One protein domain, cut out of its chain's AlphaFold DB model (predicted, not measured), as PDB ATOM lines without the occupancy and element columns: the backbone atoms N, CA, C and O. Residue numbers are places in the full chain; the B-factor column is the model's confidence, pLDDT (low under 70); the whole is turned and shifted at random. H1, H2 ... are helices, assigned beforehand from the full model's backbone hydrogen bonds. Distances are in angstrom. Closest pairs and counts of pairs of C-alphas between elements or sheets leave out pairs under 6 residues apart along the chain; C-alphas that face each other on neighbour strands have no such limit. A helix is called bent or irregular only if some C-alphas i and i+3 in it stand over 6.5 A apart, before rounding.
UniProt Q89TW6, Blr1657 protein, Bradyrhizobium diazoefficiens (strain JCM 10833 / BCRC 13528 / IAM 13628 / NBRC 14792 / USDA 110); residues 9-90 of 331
ATOM      1  N   GLU A   9      27.283  75.825 133.104       62.81
ATOM      2  CA  GLU A   9      28.261  75.338 134.083       62.81
ATOM      3  C   GLU A   9      27.978  75.874 135.494       62.81
ATOM      4  O   GLU A   9      28.012  75.124 136.474       62.81
ATOM      5  N   GLN A  10      27.620  77.158 135.608       70.56
ATOM      6  CA  GLN A  10      27.249  77.773 136.884       70.56
ATOM      7  C   GLN A  10      25.947  77.177 137.436       70.56
ATOM      8  O   GLN A  10      25.845  76.910 138.634       70.56
ATOM      9  N   ILE A  11      24.965  76.914 136.571       69.75
ATOM     10  CA  ILE A  11      23.689  76.288 136.946       69.75
ATOM     11  C   ILE A  11      23.907  74.860 137.469       69.75
ATOM     12  O   ILE A  11      23.346  74.471 138.504       69.75
ATOM     13  N   ILE A  12      24.752  74.088 136.783       63.69
ATOM     14  CA  ILE A  12      25.112  72.718 137.162       63.69
ATOM     15  C   ILE A  12      25.854  72.714 138.504       63.69
ATOM     16  O   ILE A  12      25.523  71.911 139.379       63.69
ATOM     17  N   ALA A  13      26.795  73.637 138.718       67.94
ATOM     18  CA  ALA A  13      27.552  73.737 139.967       67.94
ATOM     19  C   ALA A  13      26.652  74.022 141.185       67.94
ATOM     20  O   ALA A  13      26.761  73.350 142.214       67.94
ATOM     21  N   VAL A  14      25.707  74.963 141.065       71.81
ATOM     22  CA  VAL A  14      24.754  75.270 142.148       71.81
ATOM     23  C   VAL A  14      23.794  74.108 142.401       71.81
ATOM     24  O   VAL A  14      23.478  73.800 143.553       71.81
ATOM     25  N   SER A  15      23.357  73.424 141.341       63.94
ATOM     26  CA  SER A  15      22.495  72.243 141.458       63.94
ATOM     27  C   SER A  15      23.214  71.095 142.171       63.94
ATOM     28  O   SER A  15      22.652  70.510 143.102       63.94
ATOM     29  N   LYS A  16      24.493  70.852 141.839       62.66
ATOM     30  CA  LYS A  16      25.350  69.873 142.525       62.66
ATOM     31  C   LYS A  16      25.538  70.210 144.004       62.66
ATOM     32  O   LYS A  16      25.385  69.315 144.834       62.66
ATOM     33  N   ALA A  17      25.799  71.474 144.344       63.94
ATOM     34  CA  ALA A  17      25.950  71.919 145.732       63.94
ATOM     35  C   ALA A  17      24.652  71.755 146.543       63.94
ATOM     36  O   ALA A  17      24.684  71.340 147.702       63.94
ATOM     37  N   HIS A  18      23.494  72.017 145.930       62.62
ATOM     38  CA  HIS A  18      22.198  71.784 146.570       62.62
ATOM     39  C   HIS A  18      21.947  70.300 146.835       62.62
ATOM     40  O   HIS A  18      21.461  69.915 147.897       62.62
ATOM     41  N   GLU A  19      22.283  69.453 145.867       52.34
ATOM     42  CA  GLU A  19      22.164  68.000 145.985       52.34
ATOM     43  C   GLU A  19      23.152  67.399 146.988       52.34
ATOM     44  O   GLU A  19      22.824  66.400 147.616       52.34
ATOM     45  N   ALA A  20      24.298  68.047 147.214       63.25
ATOM     46  CA  ALA A  20      25.230  67.729 148.296       63.25
ATOM     47  C   ALA A  20      24.722  68.154 149.693       63.25
ATOM     48  O   ALA A  20      25.440  68.034 150.680       63.25
ATOM     49  N   GLY A  21      23.479  68.642 149.799       56.56
ATOM     50  CA  GLY A  21      22.820  68.937 151.071       56.56
ATOM     51  C   GLY A  21      22.870  70.402 151.501       56.56
ATOM     52  O   GLY A  21      22.325  70.734 152.555       56.56
ATOM     53  N   ALA A  22      23.450  71.299 150.696       68.06
ATOM     54  CA  ALA A  22      23.411  72.724 151.001       68.06
ATOM     55  C   ALA A  22      21.962  73.244 150.971       68.06
ATOM     56  O   ALA A  22      21.179  72.962 150.051       68.06
ATOM     57  N   LYS A  23      21.595  74.018 152.000       69.81
ATOM     58  CA  LYS A  23      20.254  74.596 152.117       69.81
ATOM     59  C   LYS A  23      20.006  75.546 150.948       69.81
ATOM     60  O   LYS A  23      20.844  76.381 150.616       69.81
ATOM     61  N   THR A  24      18.818  75.454 150.353       63.88
ATOM     62  CA  THR A  24      18.430  76.274 149.196       63.88
ATOM     63  C   THR A  24      18.534  77.770 149.494       63.88
ATOM     64  O   THR A  24      18.970  78.520 148.629       63.88
ATOM     65  N   ALA A  25      18.211  78.187 150.724       64.94
ATOM     66  CA  ALA A  25      18.351  79.565 151.199       64.94
ATOM     67  C   ALA A  25      19.803  80.072 151.160       64.94
ATOM     68  O   ALA A  25      20.061  81.211 150.772       64.94
ATOM     69  N   ASP A  26      20.761  79.219 151.523       72.19
ATOM     70  CA  ASP A  26      22.175  79.591 151.588       72.19
ATOM     71  C   ASP A  26      22.794  79.643 150.190       72.19
ATOM     72  O   ASP A  26      23.563  80.552 149.885       72.19
ATOM     73  N   LEU A  27      22.384  78.742 149.297       72.75
ATOM     74  CA  LEU A  27      22.764  78.794 147.883       72.75
ATOM     75  C   LEU A  27      22.140  79.985 147.154       72.75
ATOM     76  O   LEU A  27      22.801  80.619 146.335       72.75
ATOM     77  N   ALA A  28      20.887  80.311 147.472       73.69
ATOM     78  CA  ALA A  28      20.194  81.482 146.950       73.69
ATOM     79  C   ALA A  28      20.951  82.765 147.316       73.69
ATOM     80  O   ALA A  28      21.258  83.582 146.448       73.69
ATOM     81  N   ARG A  29      21.351  82.881 148.590       78.06
ATOM     82  CA  ARG A  29      22.167  83.989 149.095       78.06
ATOM     83  C   ARG A  29      23.552  84.025 148.438       78.06
ATOM     84  O   ARG A  29      23.951  85.073 147.944       78.06
ATOM     85  N   LYS A  30      24.250  82.886 148.377       79.81
ATOM     86  CA  LYS A  30      25.616  82.767 147.831       79.81
ATOM     87  C   LYS A  30      25.706  83.134 146.350       79.81
ATOM     88  O   LYS A  30      26.684  83.741 145.933       79.81
ATOM     89  N   HIS A  31      24.703  82.765 145.558       75.38
ATOM     90  CA  HIS A  31      24.718  82.959 144.107       75.38
ATOM     91  C   HIS A  31      23.827  84.119 143.638       75.38
ATOM     92  O   HIS A  31      23.653  84.307 142.436       75.38
ATOM     93  N   GLY A  32      23.261  84.905 144.562       74.62
ATOM     94  CA  GLY A  32      22.425  86.064 144.230       74.62
ATOM     95  C   GLY A  32      21.174  85.704 143.419       74.62
ATOM     96  O   GLY A  32      20.735  86.483 142.568       74.62
ATOM     97  N   VAL A  33      20.618  84.510 143.650       70.94
ATOM     98  CA  VAL A  33      19.422  83.979 142.979       70.94
ATOM     99  C   VAL A  33      18.325  83.694 143.992       70.94
ATOM    100  O   VAL A  33      18.589  83.466 145.164       70.94
ATOM    101  N   SER A  34      17.065  83.677 143.561       72.56
ATOM    102  CA  SER A  34      15.979  83.268 144.457       72.56
ATOM    103  C   SER A  34      16.011  81.755 144.706       72.56
ATOM    104  O   SER A  34      16.395  80.991 143.818       72.56
ATOM    105  N   GLU A  35      15.516  81.290 145.857       60.91
ATOM    106  CA  GLU A  35      15.341  79.847 146.107       60.91
ATOM    107  C   GLU A  35      14.498  79.173 145.011       60.91
ATOM    108  O   GLU A  35      14.775  78.050 144.594       60.91
ATOM    109  N   ALA A  36      13.501  79.889 144.482       53.75
ATOM    110  CA  ALA A  36      12.671  79.424 143.375       53.75
ATOM    111  C   ALA A  36      13.473  79.211 142.078       53.75
ATOM    112  O   ALA A  36      13.169  78.291 141.322       53.75
ATOM    113  N   THR A  37      14.512  80.013 141.831       51.81
ATOM    114  CA  THR A  37      15.419  79.854 140.682       51.81
ATOM    115  C   THR A  37      16.205  78.547 140.785       51.81
ATOM    116  O   THR A  37      16.287  77.812 139.806       51.81
ATOM    117  N   ILE A  38      16.692  78.204 141.981       56.91
ATOM    118  CA  ILE A  38      17.431  76.954 142.233       56.91
ATOM    119  C   ILE A  38      16.519  75.735 142.055       56.91
ATOM    120  O   ILE A  38      16.916  74.734 141.462       56.91
ATOM    121  N   TYR A  39      15.264  75.823 142.503       56.41
ATOM    122  CA  TYR A  39      14.278  74.774 142.234       56.41
ATOM    123  C   TYR A  39      13.907  74.662 140.746       56.41
ATOM    124  O   TYR A  39      13.612  73.561 140.280       56.41
ATOM    125  N   ASN A  40      13.941  75.764 139.991       52.03
ATOM    126  CA  ASN A  40      13.649  75.767 138.555       52.03
ATOM    127  C   ASN A  40      14.764  75.134 137.710       52.03
ATOM    128  O   ASN A  40      14.462  74.569 136.663       52.03
ATOM    129  N   TRP A  41      16.023  75.154 138.157       50.75
ATOM    130  CA  TRP A  41      17.128  74.477 137.462       50.75
ATOM    131  C   TRP A  41      17.016  72.945 137.459       50.75
ATOM    132  O   TRP A  41      17.599  72.286 136.608       50.75
ATOM    133  N   LYS A  42      16.163  72.369 138.317       50.91
ATOM    134  CA  LYS A  42      15.835  70.931 138.326       50.91
ATOM    135  C   LYS A  42      14.731  70.523 137.331       50.91
ATOM    136  O   LYS A  42      14.257  69.391 137.376       50.91
ATOM    137  N   ALA A  43      14.274  71.428 136.456       49.84
ATOM    138  CA  ALA A  43      13.106  71.232 135.588       49.84
ATOM    139  C   ALA A  43      13.426  70.822 134.130       49.84
ATOM    140  O   ALA A  43      12.611  71.069 133.242       49.84
ATOM    141  N   SER A  44      14.569  70.186 133.854       56.34
ATOM    142  CA  SER A  44      14.944  69.744 132.494       56.34
ATOM    143  C   SER A  44      14.293  68.422 132.053       56.34
ATOM    144  O   SER A  44      14.282  68.099 130.864       56.34
ATOM    145  N   SER A  45      13.689  67.664 132.976       72.44
ATOM    146  CA  SER A  45      13.177  66.316 132.683       72.44
ATOM    147  C   SER A  45      11.938  66.290 131.787       72.44
ATOM    148  O   SER A  45      11.723  65.303 131.095       72.44
ATOM    149  N   GLN A  46      11.135  67.359 131.746       83.81
ATOM    150  CA  GLN A  46       9.912  67.405 130.930       83.81
ATOM    151  C   GLN A  46      10.207  67.524 129.429       83.81
ATOM    152  O   GLN A  46       9.574  66.850 128.619       83.81
ATOM    153  N   TRP A  47      11.185  68.354 129.048       83.31
ATOM    154  CA  TRP A  47      11.617  68.459 127.651       83.31
ATOM    155  C   TRP A  47      12.250  67.148 127.183       83.31
ATOM    156  O   TRP A  47      11.850  66.615 126.148       83.31
ATOM    157  N   LEU A  48      13.170  66.601 127.988       79.56
ATOM    158  CA  LEU A  48      13.847  65.344 127.681       79.56
ATOM    159  C   LEU A  48      12.840  64.198 127.559       79.56
ATOM    160  O   LEU A  48      12.889  63.437 126.598       79.56
ATOM    161  N   ALA A  49      11.872  64.124 128.476       84.00
ATOM    162  CA  ALA A  49      10.844  63.098 128.438       84.00
ATOM    163  C   ALA A  49      10.004  63.141 127.159       84.00
ATOM    164  O   ALA A  49       9.731  62.093 126.584       84.00
ATOM    165  N   ARG A  50       9.644  64.334 126.669       85.25
ATOM    166  CA  ARG A  50       8.942  64.464 125.383       85.25
ATOM    167  C   ARG A  50       9.806  64.041 124.200       85.25
ATOM    168  O   ARG A  50       9.298  63.387 123.297       85.25
ATOM    169  N   LYS A  51      11.091  64.407 124.187       85.56
ATOM    170  CA  LYS A  51      12.007  64.035 123.097       85.56
ATOM    171  C   LYS A  51      12.241  62.528 123.037       85.56
ATOM    172  O   LYS A  51      12.120  61.954 121.966       85.56
ATOM    173  N   ILE A  52      12.479  61.894 124.183       77.38
ATOM    174  CA  ILE A  52      12.646  60.439 124.281       77.38
ATOM    175  C   ILE A  52      11.337  59.713 123.921       77.38
ATOM    176  O   ILE A  52      11.369  58.715 123.207       77.38
ATOM    177  N   ALA A  53      10.178  60.234 124.342       84.06
ATOM    178  CA  ALA A  53       8.885  59.676 123.945       84.06
ATOM    179  C   ALA A  53       8.650  59.767 122.426       84.06
ATOM    180  O   ALA A  53       8.172  58.812 121.824       84.06
ATOM    181  N   ALA A  54       9.045  60.875 121.790       82.75
ATOM    182  CA  ALA A  54       8.967  61.039 120.337       82.75
ATOM    183  C   ALA A  54       9.888  60.078 119.560       82.75
ATOM    184  O   ALA A  54       9.631  59.802 118.396       82.75
ATOM    185  N   MET A  55      10.930  59.542 120.204       86.94
ATOM    186  CA  MET A  55      11.795  58.490 119.652       86.94
ATOM    187  C   MET A  55      11.202  57.075 119.819       86.94
ATOM    188  O   MET A  55      11.861  56.097 119.488       86.94
ATOM    189  N   GLY A  56       9.975  56.941 120.339       86.50
ATOM    190  CA  GLY A  56       9.279  55.655 120.487       86.50
ATOM    191  C   GLY A  56       9.507  54.945 121.824       86.50
ATOM    192  O   GLY A  56       9.065  53.811 122.007       86.50
ATOM    193  N   HIS A  57      10.166  55.587 122.790       82.00
ATOM    194  CA  HIS A  57      10.408  54.987 124.100       82.00
ATOM    195  C   HIS A  57       9.276  55.269 125.095       82.00
ATOM    196  O   HIS A  57       8.689  56.350 125.135       82.00
ATOM    197  N   THR A  58       9.032  54.317 125.997       84.25
ATOM    198  CA  THR A  58       8.150  54.542 127.149       84.25
ATOM    199  C   THR A  58       8.891  55.336 128.219       84.25
ATOM    200  O   THR A  58       9.851  54.845 128.812       84.25
ATOM    201  N   VAL A  59       8.424  56.551 128.511       82.38
ATOM    202  CA  VAL A  59       9.075  57.439 129.482       82.38
ATOM    203  C   VAL A  59       8.260  57.572 130.762       82.38
ATOM    204  O   VAL A  59       7.048  57.775 130.739       82.38
ATOM    205  N   ARG A  60       8.947  57.506 131.905       83.75
ATOM    206  CA  ARG A  60       8.370  57.712 133.236       83.75
ATOM    207  C   ARG A  60       9.235  58.681 134.037       83.75
ATOM    208  O   ARG A  60      10.422  58.441 134.223       83.75
ATOM    209  N   ILE A  61       8.642  59.762 134.544       82.88
ATOM    210  CA  ILE A  61       9.344  60.748 135.380       82.88
ATOM    211  C   ILE A  61       9.089  60.424 136.855       82.88
ATOM    212  O   ILE A  61       7.940  60.441 137.297       82.88
ATOM    213  N   ILE A  62      10.141  60.179 137.641       77.06
ATOM    214  CA  ILE A  62      10.029  59.919 139.086       77.06
ATOM    215  C   ILE A  62      10.369  61.195 139.874       77.06
ATOM    216  O   ILE A  62      11.430  61.784 139.661       77.06
ATOM    217  N   PRO A  63       9.515  61.646 140.813       75.19
ATOM    218  CA  PRO A  63       9.882  62.699 141.755       75.19
ATOM    219  C   PRO A  63      11.118  62.317 142.581       75.19
ATOM    220  O   PRO A  63      11.120  61.280 143.241       75.19
ATOM    221  N   ALA A  64      12.117  63.200 142.663       74.50
ATOM    222  CA  ALA A  64      13.359  62.946 143.410       74.50
ATOM    223  C   ALA A  64      13.132  62.532 144.880       74.50
ATOM    224  O   ALA A  64      13.867  61.717 145.429       74.50
ATOM    225  N   GLN A  65      12.068  63.035 145.516       71.81
ATOM    226  CA  GLN A  65      11.690  62.658 146.884       71.81
ATOM    227  C   GLN A  65      11.370  61.161 147.054       71.81
ATOM    228  O   GLN A  65      11.466  60.657 148.168       71.81
ATOM    229  N   PHE A  66      10.963  60.473 145.982       77.19
ATOM    230  CA  PHE A  66      10.692  59.034 145.991       77.19
ATOM    231  C   PHE A  66      11.921  58.207 145.618       77.19
ATOM    232  O   PHE A  66      11.956  57.032 145.952       77.19
ATOM    233  N   VAL A  67      12.931  58.815 144.992       78.94
ATOM    234  CA  VAL A  67      14.224  58.171 144.712       78.94
ATOM    235  C   VAL A  67      15.137  58.229 145.937       78.94
ATOM    236  O   VAL A  67      15.814  57.257 146.244       78.94
ATOM    237  N   LYS A  68      15.105  59.339 146.691       82.50
ATOM    238  CA  LYS A  68      15.990  59.586 147.842       82.50
ATOM    239  C   LYS A  68      16.100  58.419 148.847       82.50
ATOM    240  O   LYS A  68      17.216  58.165 149.285       82.50
ATOM    241  N   PRO A  69      15.020  57.703 149.222       85.56
ATOM    242  CA  PRO A  69      15.120  56.567 150.144       85.56
ATOM    243  C   PRO A  69      15.950  55.378 149.630       85.56
ATOM    244  O   PRO A  69      16.325  54.532 150.431       85.56
ATOM    245  N   TYR A  70      16.221  55.300 148.324       85.00
ATOM    246  CA  TYR A  70      16.973  54.212 147.687       85.00
ATOM    247  C   TYR A  70      18.463  54.535 147.493       85.00
ATOM    248  O   TYR A  70      19.221  53.691 147.022       85.00
ATOM    249  N   VAL A  71      18.904  55.742 147.864       85.06
ATOM    250  CA  VAL A  71      20.313  56.151 147.797       85.06
ATOM    251  C   VAL A  71      21.047  55.588 149.018       85.06
ATOM    252  O   VAL A  71      20.774  55.992 150.147       85.06
ATOM    253  N   LYS A  72      21.954  54.629 148.795       80.62
ATOM    254  CA  LYS A  72      22.584  53.822 149.863       80.62
ATOM    255  C   LYS A  72      23.902  54.386 150.399       80.62
ATOM    256  O   LYS A  72      24.344  53.968 151.461       80.62
ATOM    257  N   SER A  73      24.552  55.290 149.669       79.50
ATOM    258  CA  SER A  73      25.884  55.805 150.011       79.50
ATOM    259  C   SER A  73      26.074  57.233 149.486       79.50
ATOM    260  O   SER A  73      25.116  57.874 149.047       79.50
ATOM    261  N   ASN A  74      27.306  57.739 149.563       79.06
ATOM    262  CA  ASN A  74      27.712  59.046 149.061       79.06
ATOM    263  C   ASN A  74      27.288  59.261 147.604       79.06
ATOM    264  O   ASN A  74      27.194  58.329 146.810       79.06
ATOM    265  N   LYS A  75      27.052  60.524 147.258       69.19
ATOM    266  CA  LYS A  75      26.513  60.924 145.961       69.19
ATOM    267  C   LYS A  75      27.448  60.535 144.806       69.19
ATOM    268  O   LYS A  75      28.572  61.028 144.735       69.19
ATOM    269  N   SER A  76      26.948  59.735 143.869       76.50
ATOM    270  CA  SER A  76      27.559  59.506 142.556       76.50
ATOM    271  C   SER A  76      26.473  59.230 141.516       76.50
ATOM    272  O   SER A  76      25.408  58.716 141.861       76.50
ATOM    273  N   ASP A  77      26.755  59.520 140.244       74.75
ATOM    274  CA  ASP A  77      25.787  59.312 139.158       74.75
ATOM    275  C   ASP A  77      25.395  57.827 139.011       74.75
ATOM    276  O   ASP A  77      24.245  57.507 138.717       74.75
ATOM    277  N   ILE A  78      26.326  56.906 139.297       78.56
ATOM    278  CA  ILE A  78      26.085  55.451 139.286       78.56
ATOM    279  C   ILE A  78      25.087  55.058 140.382       78.56
ATOM    280  O   ILE A  78      24.163  54.281 140.140       78.56
ATOM    281  N   ILE A  79      25.258  55.602 141.589       80.50
ATOM    282  CA  ILE A  79      24.370  55.318 142.722       80.50
ATOM    283  C   ILE A  79      22.987  55.923 142.474       80.50
ATOM    284  O   ILE A  79      21.984  55.270 142.760       80.50
ATOM    285  N   ASP A  80      22.921  57.126 141.901       76.38
ATOM    286  CA  ASP A  80      21.656  57.767 141.542       76.38
ATOM    287  C   ASP A  80      20.913  56.961 140.460       76.38
ATOM    288  O   ASP A  80      19.712  56.710 140.596       76.38
ATOM    289  N   ALA A  81      21.615  56.463 139.435       75.19
ATOM    290  CA  ALA A  81      21.037  55.584 138.417       75.19
ATOM    291  C   ALA A  81      20.516  54.266 139.017       75.19
ATOM    292  O   ALA A  81      19.384  53.862 138.732       75.19
ATOM    293  N   ALA A  82      21.292  53.626 139.900       84.75
ATOM    294  CA  ALA A  82      20.877  52.411 140.601       84.75
ATOM    295  C   ALA A  82      19.658  52.654 141.509       84.75
ATOM    296  O   ALA A  82      18.727  51.852 141.526       84.75
ATOM    297  N   ALA A  83      19.616  53.786 142.217       86.38
ATOM    298  CA  ALA A  83      18.483  54.172 143.053       86.38
ATOM    299  C   ALA A  83      17.212  54.415 142.223       86.38
ATOM    300  O   ALA A  83      16.124  54.012 142.634       86.38
ATOM    301  N   ILE A  84      17.329  55.032 141.040       82.19
ATOM    302  CA  ILE A  84      16.209  55.210 140.102       82.19
ATOM    303  C   ILE A  84      15.716  53.852 139.585       82.19
ATOM    304  O   ILE A  84      14.506  53.607 139.580       82.19
ATOM    305  N   ALA A  85      16.638  52.967 139.192       85.06
ATOM    306  CA  ALA A  85      16.323  51.617 138.734       85.06
ATOM    307  C   ALA A  85      15.654  50.779 139.836       85.06
ATOM    308  O   ALA A  85      14.712  50.042 139.567       85.06
ATOM    309  N   GLU A  86      16.059  50.936 141.095       90.12
ATOM    310  CA  GLU A  86      15.396  50.262 142.209       90.12
ATOM    311  C   GLU A  86      14.002  50.860 142.475       90.12
ATOM    312  O   GLU A  86      13.018  50.133 142.625       90.12
ATOM    313  N   ALA A  87      13.892  52.189 142.484       87.19
ATOM    314  CA  ALA A  87      12.650  52.907 142.747       87.19
ATOM    315  C   ALA A  87      11.547  52.551 141.729       87.19
ATOM    316  O   ALA A  87      10.395  52.332 142.118       87.19
ATOM    317  N   VAL A  88      11.875  52.452 140.435       87.38
ATOM    318  CA  VAL A  88      10.881  52.200 139.374       87.38
ATOM    319  C   VAL A  88      10.206  50.828 139.483       87.38
ATOM    320  O   VAL A  88       9.065  50.684 139.044       87.38
ATOM    321  N   THR A  89      10.861  49.841 140.105       89.81
ATOM    322  CA  THR A  89      10.317  48.476 140.269       89.81
ATOM    323  C   THR A  89       9.187  48.392 141.294       89.81
ATOM    324  O   THR A  89       8.462  47.401 141.355       89.81
ATOM    325  N   ARG A  90       9.016  49.421 142.132       90.19
ATOM    326  CA  ARG A  90       8.086  49.369 143.259       90.19
ATOM    327  C   ARG A  90       6.638  49.484 142.768       90.19
ATOM    328  O   ARG A  90       6.295  50.502 142.164       90.19
TER     329      ARG A  90
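This is residues 9 to 90 of the 331 residues of the protein "Blr1657 protein" of Bradyrhizobium diazoefficiens (strain JCM 10833 / BCRC 13528 / IAM 13628 / NBRC 14792 / USDA 110) (UniProt Q89TW6). Two small helical lobes, H1 to H3 and crossed H5 and H6, lie apart, with H4 as a separate arm on the chain between them. The 82 printed residues hold six named helices, H1 to H6 in order, and no named strand: all helix. The whole is only just loose, close to compact, with radius of gyration of the C-alphas 14.5 A and spans of 41 by 31 by 19 A.

H1, residues 9 to 19, begins at C-alpha (28.261, 75.338, 134.083) and is 15.3 A long. H2 is 24 to 31, H3 35 to 40, H4 45 to 54, 14.1 A, and H5 64 to 70. H6, 77 to 88, 16.5 A, ends at (10.881, 52.200, 139.374).

H1 and H2, a hairpin, touch at C-alphas 18 and 24, their closest, 6.4 A, at a shallow tilt of 29 degrees, opposite ways. H2 touches H3, closest C-alphas 28 and 35, 5.2 A, about perpendicular at 88 degrees. H4 touches no helix. H6 touches H5 with residues 83 to 87 alone, closest C-alphas 70 and 83, 4.9 A, about perpendicular at 84 degrees. Every O i to N i+4 pair is within hydrogen-bond range in H1, H2, H3, H4 and H6; H5 has 1 of 3, and 2 of 4 O i to N i+3. H5 is irregular, but only just: C-alphas 66 and 69 are 6.6 A apart.

The farthest C-alphas, 29 and 56, are 42.3 A apart. The printed part has no cut and no long link. Of its residues 26 are under pLDDT 70, among them 15 to 25 and 35 to 44.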